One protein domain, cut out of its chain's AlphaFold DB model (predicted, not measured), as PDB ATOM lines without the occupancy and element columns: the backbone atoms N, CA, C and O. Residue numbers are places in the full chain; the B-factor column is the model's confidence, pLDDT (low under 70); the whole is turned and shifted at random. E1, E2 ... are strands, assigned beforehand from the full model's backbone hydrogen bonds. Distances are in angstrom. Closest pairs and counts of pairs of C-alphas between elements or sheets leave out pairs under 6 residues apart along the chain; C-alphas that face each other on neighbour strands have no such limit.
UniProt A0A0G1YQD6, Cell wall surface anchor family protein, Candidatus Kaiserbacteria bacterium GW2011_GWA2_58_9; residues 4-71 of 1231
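Overview. This is residues 4 to 71 of the 1231 residues of the protein "Cell wall surface anchor family protein" of Candidatus Kaiserbacteria bacterium GW2011_GWA2_58_9 (UniProt A0A0G1YQD6). With little regular structure, this is a loose pair of two-stranded hairpins, E1-E2 and E3-E4, joined by a long loop whose residues 36 to 48 stick out. The printed part has 68 residues, with no named helix and strands E1, E2, E3, E4 in chain order, all strand in class, though under half of the residues are in them. Both sheets are antiparallel; the whole is loose, radius of gyration of the C-alphas 14.3 A, spanning 41 by 22 by 21 A.

Along the chain. E1, residues 4 to 10, starts at C-alpha 4 (114.294, 110.886, 83.581) and is 17.4 A long. E2, residues 15 to 21, is 19.7 A long. E3 is residues 52 to 56. E4, residues 65 to 70, ends at C-alpha 70 (100.298, 93.633, 84.007).

Arrangement. Hairpin E1 and E2 is antiparallel at 165 degrees, with N 8 and O 17 2.9 A apart. E2 and E3 are near each other, with 7 pairs of C-alphas within 10 A. Hairpin E3 and E4 is antiparallel at 166 degrees, with N 53 and O 69 2.8 A apart. E1 and E4 are apart.

Size, cuts and confidence. The C-alphas of Ala 23 and Ser 46, the two farthest apart, are 42.1 A apart. The printed part has no cut. The link E2 to E3 is long, 30 residues. Residues 22 to 48 and 71 have pLDDT under 70.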
ATOM      1  N   ILE A   4     114.325 111.567  82.281       81.19
ATOM      2  CA  ILE A   4     114.294 110.886  83.581       81.19
ATOM      3  C   ILE A   4     114.973 111.803  84.603       81.19
ATOM      4  O   ILE A   4     116.137 112.151  84.433       81.19
ATOM      5  N   ALA A   5     114.249 112.196  85.654       83.75
ATOM      6  CA  ALA A   5     114.825 112.917  86.788       83.75
ATOM      7  C   ALA A   5     115.531 111.955  87.741       83.75
ATOM      8  O   ALA A   5     116.676 112.173  88.120       83.75
ATOM      9  N   THR A   6     114.828 110.900  88.157       87.62
ATOM     10  CA  THR A   6     115.346 109.917  89.114       87.62
ATOM     11  C   THR A   6     114.784 108.530  88.833       87.62
ATOM     12  O   THR A   6     113.662 108.389  88.343       87.62
ATOM     13  N   ALA A   7     115.556 107.506  89.188       87.31
ATOM     14  CA  ALA A   7     115.110 106.124  89.277       87.31
ATOM     15  C   ALA A   7     115.507 105.586  90.657       87.31
ATOM     16  O   ALA A   7     116.671 105.678  91.044       87.31
ATOM     17  N   ALA A   8     114.541 105.068  91.410       89.62
ATOM     18  CA  ALA A   8     114.751 104.542  92.753       89.62
ATOM     19  C   ALA A   8     114.228 103.107  92.839       89.62
ATOM     20  O   ALA A   8     113.061 102.851  92.540       89.62
ATOM     21  N   ALA A   9     115.086 102.180  93.260       88.25
ATOM     22  CA  ALA A   9     114.713 100.795  93.516       88.25
ATOM     23  C   ALA A   9     114.379 100.600  95.001       88.25
ATOM     24  O   ALA A   9     115.089 101.095  95.876       88.25
ATOM     25  N   ASN A  10     113.314  99.854  95.280       87.25
ATOM     26  CA  ASN A  10     112.978  99.345  96.602       87.25
ATOM     27  C   ASN A  10     112.941  97.817  96.514       87.25
ATOM     28  O   ASN A  10     111.982  97.249  95.986       87.25
ATOM     29  N   ALA A  11     114.014  97.181  96.987       82.44
ATOM     30  CA  ALA A  11     114.190  95.735  96.919       82.44
ATOM     31  C   ALA A  11     113.160  94.984  97.777       82.44
ATOM     32  O   ALA A  11     112.625  93.978  97.321       82.44
ATOM     33  N   ASP A  12     112.817  95.513  98.955       82.38
ATOM     34  CA  ASP A  12     111.868  94.882  99.881       82.38
ATOM     35  C   ASP A  12     110.444  94.858  99.313       82.38
ATOM     36  O   ASP A  12     109.707  93.891  99.484       82.38
ATOM     37  N   ALA A  13     110.058  95.923  98.603       81.62
ATOM     38  CA  ALA A  13     108.767  96.010  97.929       81.62
ATOM     39  C   ALA A  13     108.770  95.387  96.521       81.62
ATOM     40  O   ALA A  13     107.709  95.276  95.909       81.62
ATOM     41  N   GLY A  14     109.941  95.033  95.976       82.75
ATOM     42  CA  GLY A  14     110.084  94.566  94.594       82.75
ATOM     43  C   GLY A  14     109.680  95.615  93.550       82.75
ATOM     44  O   GLY A  14     109.178  95.263  92.485       82.75
ATOM     45  N   THR A  15     109.851  96.908  93.844       86.00
ATOM     46  CA  THR A  15     109.389  98.001  92.968       86.00
ATOM     47  C   THR A  15     110.526  98.900  92.507       86.00
ATOM     48  O   THR A  15     111.389  99.270  93.302       86.00
ATOM     49  N   VAL A  16     110.460  99.353  91.255       86.44
ATOM     50  CA  VAL A  16     111.288 100.448  90.730       86.44
ATOM     51  C   VAL A  16     110.383 101.638  90.428       86.44
ATOM     52  O   VAL A  16     109.394 101.509  89.713       86.44
ATOM     53  N   THR A  17     110.708 102.803  90.985       87.25
ATOM     54  CA  THR A  17     109.993 104.058  90.726       87.25
ATOM     55  C   THR A  17     110.841 104.956  89.840       87.25
ATOM     56  O   THR A  17     111.929 105.368  90.237       87.25
ATOM     57  N   ILE A  18     110.322 105.290  88.660       86.62
ATOM     58  CA  ILE A  18     110.935 106.243  87.732       86.62
ATOM     59  C   ILE A  18     110.151 107.551  87.817       86.62
ATOM     60  O   ILE A  18     108.938 107.565  87.625       86.62
ATOM     61  N   THR A  19     110.840 108.652  88.108       85.88
ATOM     62  CA  THR A  19     110.256 109.999  88.109       85.88
ATOM     63  C   THR A  19     110.775 110.760  86.899       85.88
ATOM     64  O   THR A  19     111.986 110.879  86.715       85.88
ATOM     65  N   THR A  20     109.874 111.295  86.080       79.25
ATOM     66  CA  THR A  20     110.220 112.129  84.922       79.25
ATOM     67  C   THR A  20     110.424 113.598  85.318       79.25
ATOM     68  O   THR A  20     109.790 114.088  86.250       79.25
ATOM     69  N   ALA A  21     111.282 114.313  84.589       74.06
ATOM     70  CA  ALA A  21     111.461 115.763  84.617       74.06
ATOM     71  C   ALA A  21     110.999 116.406  83.300       74.06
ATOM     72  O   ALA A  21     111.009 115.786  82.233       74.06
ATOM     73  N   GLY A  22     110.651 117.693  83.375       69.19
ATOM     74  CA  GLY A  22     110.265 118.501  82.220       69.19
ATOM     75  C   GLY A  22     108.760 118.498  81.949       69.19
ATOM     76  O   GLY A  22     107.960 118.515  82.881       69.19
ATOM     77  N   ALA A  23     108.384 118.552  80.668       60.31
ATOM     78  CA  ALA A  23     106.991 118.631  80.226       60.31
ATOM     79  C   ALA A  23     106.186 117.372  80.599       60.31
ATOM     80  O   ALA A  23     106.723 116.264  80.557       60.31
ATOM     81  N   GLU A  24     104.899 117.554  80.917       61.41
ATOM     82  CA  GLU A  24     103.968 116.462  81.214       61.41
ATOM     83  C   GLU A  24     103.914 115.444  80.065       61.41
ATOM     84  O   GLU A  24     103.956 115.805  78.883       61.41
ATOM     85  N   SER A  25     103.793 114.158  80.402       61.28
ATOM     86  CA  SER A  25     103.381 113.148  79.431       61.28
ATOM     87  C   SER A  25     101.940 113.449  79.013       61.28
ATOM     88  O   SER A  25     101.013 113.257  79.797       61.28
ATOM     89  N   SER A  26     101.755 113.958  77.796       58.19
ATOM     90  CA  SER A  26     100.434 114.232  77.228       58.19
ATOM     91  C   SER A  26      99.599 112.954  77.088       58.19
ATOM     92  O   SER A  26     100.143 111.848  77.035       58.19
ATOM     93  N   ALA A  27      98.278 113.101  76.932       57.50
ATOM     94  CA  ALA A  27      97.412 111.990  76.537       57.50
ATOM     95  C   ALA A  27      97.989 111.263  75.301       57.50
ATOM     96  O   ALA A  27      98.423 111.914  74.347       57.50
ATOM     97  N   ASN A  28      97.997 109.924  75.333       54.34
ATOM     98  CA  ASN A  28      98.563 109.028  74.308       54.34
ATOM     99  C   ASN A  28     100.103 109.004  74.184       54.34
ATOM    100  O   ASN A  28     100.625 108.593  73.148       54.34
ATOM    101  N   ALA A  29     100.854 109.420  75.208       56.91
ATOM    102  CA  ALA A  29     102.300 109.195  75.238       56.91
ATOM    103  C   ALA A  29     102.627 107.694  75.392       56.91
ATOM    104  O   ALA A  29     102.177 107.052  76.339       56.91
ATOM    105  N   PHE A  30     103.440 107.141  74.486       60.47
ATOM    106  CA  PHE A  30     103.928 105.762  74.582       60.47
ATOM    107  C   PHE A  30     105.153 105.699  75.498       60.47
ATOM    108  O   PHE A  30     106.177 106.323  75.219       60.47
ATOM    109  N   ILE A  31     105.050 104.933  76.585       63.59
ATOM    110  CA  ILE A  31     106.166 104.651  77.492       63.59
ATOM    111  C   ILE A  31     106.648 103.230  77.201       63.59
ATOM    112  O   ILE A  31     105.900 102.273  77.385       63.59
ATOM    113  N   CYS A  32     107.894 103.097  76.750       60.19
ATOM    114  CA  CYS A  32     108.564 101.804  76.646       60.19
ATOM    115  C   CYS A  32     109.373 101.563  77.924       60.19
ATOM    116  O   CYS A  32     110.159 102.424  78.323       60.19
ATOM    117  N   ILE A  33     109.172 100.412  78.566       66.88
ATOM    118  CA  ILE A  33     109.953  99.974  79.726       66.88
ATOM    119  C   ILE A  33     110.596  98.644  79.360       66.88
ATOM    120  O   ILE A  33     109.899  97.660  79.128       66.88
ATOM    121  N   GLU A  34     111.924  98.626  79.324       61.47
ATOM    122  CA  GLU A  34     112.719  97.422  79.106       61.47
ATOM    123  C   GLU A  34     113.348  96.990  80.435       61.47
ATOM    124  O   GLU A  34     113.976  97.790  81.130       61.47
ATOM    125  N   LEU A  35     113.162  95.720  80.796       65.94
ATOM    126  CA  LEU A  35     113.801  95.107  81.955       65.94
ATOM    127  C   LEU A  35     114.964  94.250  81.460       65.94
ATOM    128  O   LEU A  35     114.752  93.267  80.756       65.94
ATOM    129  N   THR A  36     116.188  94.618  81.828       58.34
ATOM    130  CA  THR A  36     117.409  93.895  81.448       58.34
ATOM    131  C   THR A  36     118.088  93.289  82.674       58.34
ATOM    132  O   THR A  36     117.822  93.682  83.810       58.34
ATOM    133  N   GLY A  37     118.954  92.291  82.458       60.78
ATOM    134  CA  GLY A  37     119.694  91.638  83.545       60.78
ATOM    135  C   GLY A  37     118.835  90.757  84.458       60.78
ATOM    136  O   GLY A  37     119.230  90.485  85.590       60.78
ATOM    137  N   VAL A  38     117.666  90.313  83.987       66.06
ATOM    138  CA  VAL A  38     116.851  89.331  84.706       66.06
ATOM    139  C   VAL A  38     117.603  88.002  84.712       66.06
ATOM    140  O   VAL A  38     117.909  87.448  83.660       66.06
ATOM    141  N   VAL A  39     117.934  87.512  85.903       66.69
ATOM    142  CA  VAL A  39     118.611  86.226  86.092       66.69
ATOM    143  C   VAL A  39     117.608  85.148  86.476       66.69
ATOM    144  O   VAL A  39     116.562  85.437  87.059       66.69
ATOM    145  N   ASN A  40     117.950  83.897  86.172       66.75
ATOM    146  CA  ASN A  40     117.189  82.739  86.625       66.75
ATOM    147  C   ASN A  40     116.981  82.785  88.144       66.75
ATOM    148  O   ASN A  40     117.918  83.027  88.911       66.75
ATOM    149  N   SER A  41     115.740  82.559  88.571       67.44
ATOM    150  CA  SER A  41     115.372  82.577  89.983       67.44
ATOM    151  C   SER A  41     115.851  81.302  90.677       67.44
ATOM    152  O   SER A  41     115.887  80.220  90.088       67.44
ATOM    153  N   SER A  42     116.166  81.402  91.967       67.81
ATOM    154  CA  SER A  42     116.344  80.223  92.821       67.81
ATOM    155  C   SER A  42     115.015  79.533  93.164       67.81
ATOM    156  O   SER A  42     115.027  78.396  93.630       67.81
ATOM    157  N   VAL A  43     113.874  80.195  92.930       69.12
ATOM    158  CA  VAL A  43     112.525  79.716  93.268       69.12
ATOM    159  C   VAL A  43     111.651  79.714  92.012       69.12
ATOM    160  O   VAL A  43     110.989  80.721  91.781       69.12
ATOM    161  N   PRO A  44     111.641  78.652  91.187       64.38
ATOM    162  CA  PRO A  44     110.909  78.623  89.916       64.38
ATOM    163  C   PRO A  44     109.390  78.778  90.099       64.38
ATOM    164  O   PRO A  44     108.830  78.358  91.111       64.38
ATOM    165  N   SER A  45     108.712  79.355  89.101       66.69
ATOM    166  CA  SER A  45     107.255  79.556  89.098       66.69
ATOM    167  C   SER A  45     106.603  78.856  87.906       66.69
ATOM    168  O   SER A  45     106.821  79.244  86.757       66.69
ATOM    169  N   SER A  46     105.753  77.858  88.167       59.44
ATOM    170  CA  SER A  46     104.973  77.164  87.129       59.44
ATOM    171  C   SER A  46     103.853  78.026  86.540       59.44
ATOM    172  O   SER A  46     103.381  77.751  85.442       59.44
ATOM    173  N   SER A  47     103.425  79.070  87.254       63.31
ATOM    174  CA  SER A  47     102.487  80.085  86.758       63.31
ATOM    175  C   SER A  47     103.183  81.250  86.043       63.31
ATOM    176  O   SER A  47     102.501  82.147  85.556       63.31
ATOM    177  N   GLY A  48     104.521  81.253  85.990       69.94
ATOM    178  CA  GLY A  48     105.328  82.375  85.512       69.94
ATOM    179  C   GLY A  48     105.411  83.525  86.522       69.94
ATOM    180  O   GLY A  48     104.820  83.480  87.606       69.94
ATOM    181  N   TYR A  49     106.189  84.545  86.178       75.12
ATOM    182  CA  TYR A  49     106.321  85.813  86.890       75.12
ATOM    183  C   TYR A  49     105.655  86.913  86.081       75.12
ATOM    184  O   TYR A  49     105.677  86.898  84.855       75.12
ATOM    185  N   THR A  50     105.095  87.899  86.764       79.31
ATOM    186  CA  THR A  50     104.477  89.064  86.131       79.31
ATOM    187  C   THR A  50     105.073  90.330  86.711       79.31
ATOM    188  O   THR A  50     105.402  90.376  87.897       79.31
ATOM    189  N   VAL A  51     105.158  91.378  85.898       83.00
ATOM    190  CA  VAL A  51     105.495  92.722  86.363       83.00
ATOM    191  C   VAL A  51     104.292  93.630  86.156       83.00
ATOM    192  O   VAL A  51     103.671  93.642  85.093       83.00
ATOM    193  N   ASP A  52     103.975  94.409  87.184       86.00
ATOM    194  CA  ASP A  52     102.996  95.484  87.096       86.00
ATOM    195  C   ASP A  52     103.685  96.786  86.684       86.00
ATOM    196  O   ASP A  52     104.568  97.290  87.381       86.00
ATOM    197  N   ILE A  53     103.213  97.385  85.594       85.44
ATOM    198  CA  ILE A  53     103.560  98.740  85.178       85.44
ATOM    199  C   ILE A  53     102.410  99.660  85.572       85.44
ATOM    200  O   ILE A  53     101.270  99.491  85.135       85.44
ATOM    201  N   LYS A  54     102.714 100.646  86.418       87.62
ATOM    202  CA  LYS A  54     101.735 101.605  86.940       87.62
ATOM    203  C   LYS A  54     102.171 103.016  86.589       87.62
ATOM    204  O   LYS A  54     103.203 103.472  87.080       87.62
ATOM    205  N   THR A  55     101.380 103.716  85.780       85.25
ATOM    206  CA  THR A  55     101.554 105.161  85.596       85.25
ATOM    207  C   THR A  55     100.831 105.880  86.725       85.25
ATOM    208  O   THR A  55      99.763 105.465  87.184       85.25
ATOM    209  N   ARG A  56     101.453 106.934  87.242       84.75
ATOM    210  CA  ARG A  56     100.944 107.690  88.383       84.75
ATOM    211  C   ARG A  56     100.987 109.170  88.069       84.75
ATOM    212  O   ARG A  56     101.895 109.629  87.384       84.75
ATOM    213  N   ASP A  57     100.012 109.886  88.602       80.81
ATOM    214  CA  ASP A  57      99.956 111.338  88.527       80.81
ATOM    215  C   ASP A  57     101.121 111.978  89.314       80.81
ATOM    216  O   ASP A  57     101.864 111.323  90.056       80.81
ATOM    217  N   THR A  58     101.279 113.285  89.157       76.56
ATOM    218  CA  THR A  58     102.216 114.136  89.877       76.56
ATOM    219  C   THR A  58     102.102 113.976  91.398       76.56
ATOM    220  O   THR A  58     101.086 113.555  91.962       76.56
ATOM    221  N   ALA A  59     103.166 114.374  92.101       73.88
ATOM    222  CA  ALA A  59     103.166 114.397  93.562       73.88
ATOM    223  C   ALA A  59     102.037 115.275  94.144       73.88
ATOM    224  O   ALA A  59     101.540 114.962  95.222       73.88
ATOM    225  N   ALA A  60     101.605 116.320  93.422       75.75
ATOM    226  CA  ALA A  60     100.506 117.200  93.823       75.75
ATOM    227  C   ALA A  60      99.148 116.475  93.868       75.75
ATOM    228  O   ALA A  60      98.340 116.749  94.750       75.75
ATOM    229  N   ASN A  61      98.942 115.484  92.996       76.19
ATOM    230  CA  ASN A  61      97.742 114.642  92.954       76.19
ATOM    231  C   ASN A  61      97.939 113.316  93.707       76.19
ATOM    232  O   ASN A  61      97.400 112.267  93.336       76.19
ATOM    233  N   ASN A  62      98.768 113.350  94.755       82.25
ATOM    234  CA  ASN A  62      99.066 112.230  95.645       82.25
ATOM    235  C   ASN A  62      99.522 110.944  94.924       82.25
ATOM    236  O   ASN A  62      99.303 109.838  95.418       82.25
ATOM    237  N   ARG A  63     100.151 111.073  93.744       81.38
ATOM    238  CA  ARG A  63     100.612 109.934  92.927       81.38
ATOM    239  C   ARG A  63      99.519 108.888  92.664       81.38
ATOM    240  O   ARG A  63      99.788 107.677  92.682       81.38
ATOM    241  N   THR A  64      98.293 109.360  92.443       86.75
ATOM    242  CA  THR A  64      97.144 108.517  92.092       86.75
ATOM    243  C   THR A  64      97.485 107.664  90.870       86.75
ATOM    244  O   THR A  64      98.097 108.160  89.924       86.75
ATOM    245  N   VAL A  65      97.153 106.371  90.903       87.06
ATOM    246  CA  VAL A  65      97.397 105.464  89.770       87.06
ATOM    247  C   VAL A  65      96.450 105.843  88.639       87.06
ATOM    248  O   VAL A  65      95.238 105.829  88.827       87.06
ATOM    249  N   LEU A  66      97.015 106.189  87.484       82.50
ATOM    250  CA  LEU A  66      96.264 106.551  86.284       82.50
ATOM    251  C   LEU A  66      95.938 105.305  85.461       82.50
ATOM    252  O   LEU A  66      94.809 105.115  85.023       82.50
ATOM    253  N   GLU A  67      96.926 104.428  85.295       82.94
ATOM    254  CA  GLU A  67      96.797 103.186  84.544       82.94
ATOM    255  C   GLU A  67      97.604 102.079  85.222       82.94
ATOM    256  O   GLU A  67      98.673 102.318  85.789       82.94
ATOM    257  N   THR A  68      97.089 100.852  85.163       86.81
ATOM    258  CA  THR A  68      97.832  99.639  85.518       86.81
ATOM    259  C   THR A  68      97.809  98.687  84.334       86.81
ATOM    260  O   THR A  68      96.744  98.378  83.797       86.81
ATOM    261  N   LYS A  69      98.987  98.210  83.944       74.19
ATOM    262  CA  LYS A  69      99.171  97.123  82.986       74.19
ATOM    263  C   LYS A  69     100.000  96.040  83.653       74.19
ATOM    264  O   LYS A  69     101.046  96.335  84.218       74.19
ATOM    265  N   THR A  70      99.543  94.804  83.559       78.56
ATOM    266  CA  THR A  70     100.298  93.633  84.007       78.56
ATOM    267  C   THR A  70     100.858  92.955  82.765       78.56
ATOM    268  O   THR A  70     100.141  92.794  81.774       78.56
ATOM    269  N   THR A  71     102.141  92.600  82.786       65.31
ATOM    270  CA  THR A  71     102.738  91.818  81.699       65.31
ATOM    271  C   THR A  71     102.081  90.443  81.607       65.31
ATOM    272  O   THR A  71     101.627  89.892  82.614       65.31
TER     273      THR A  71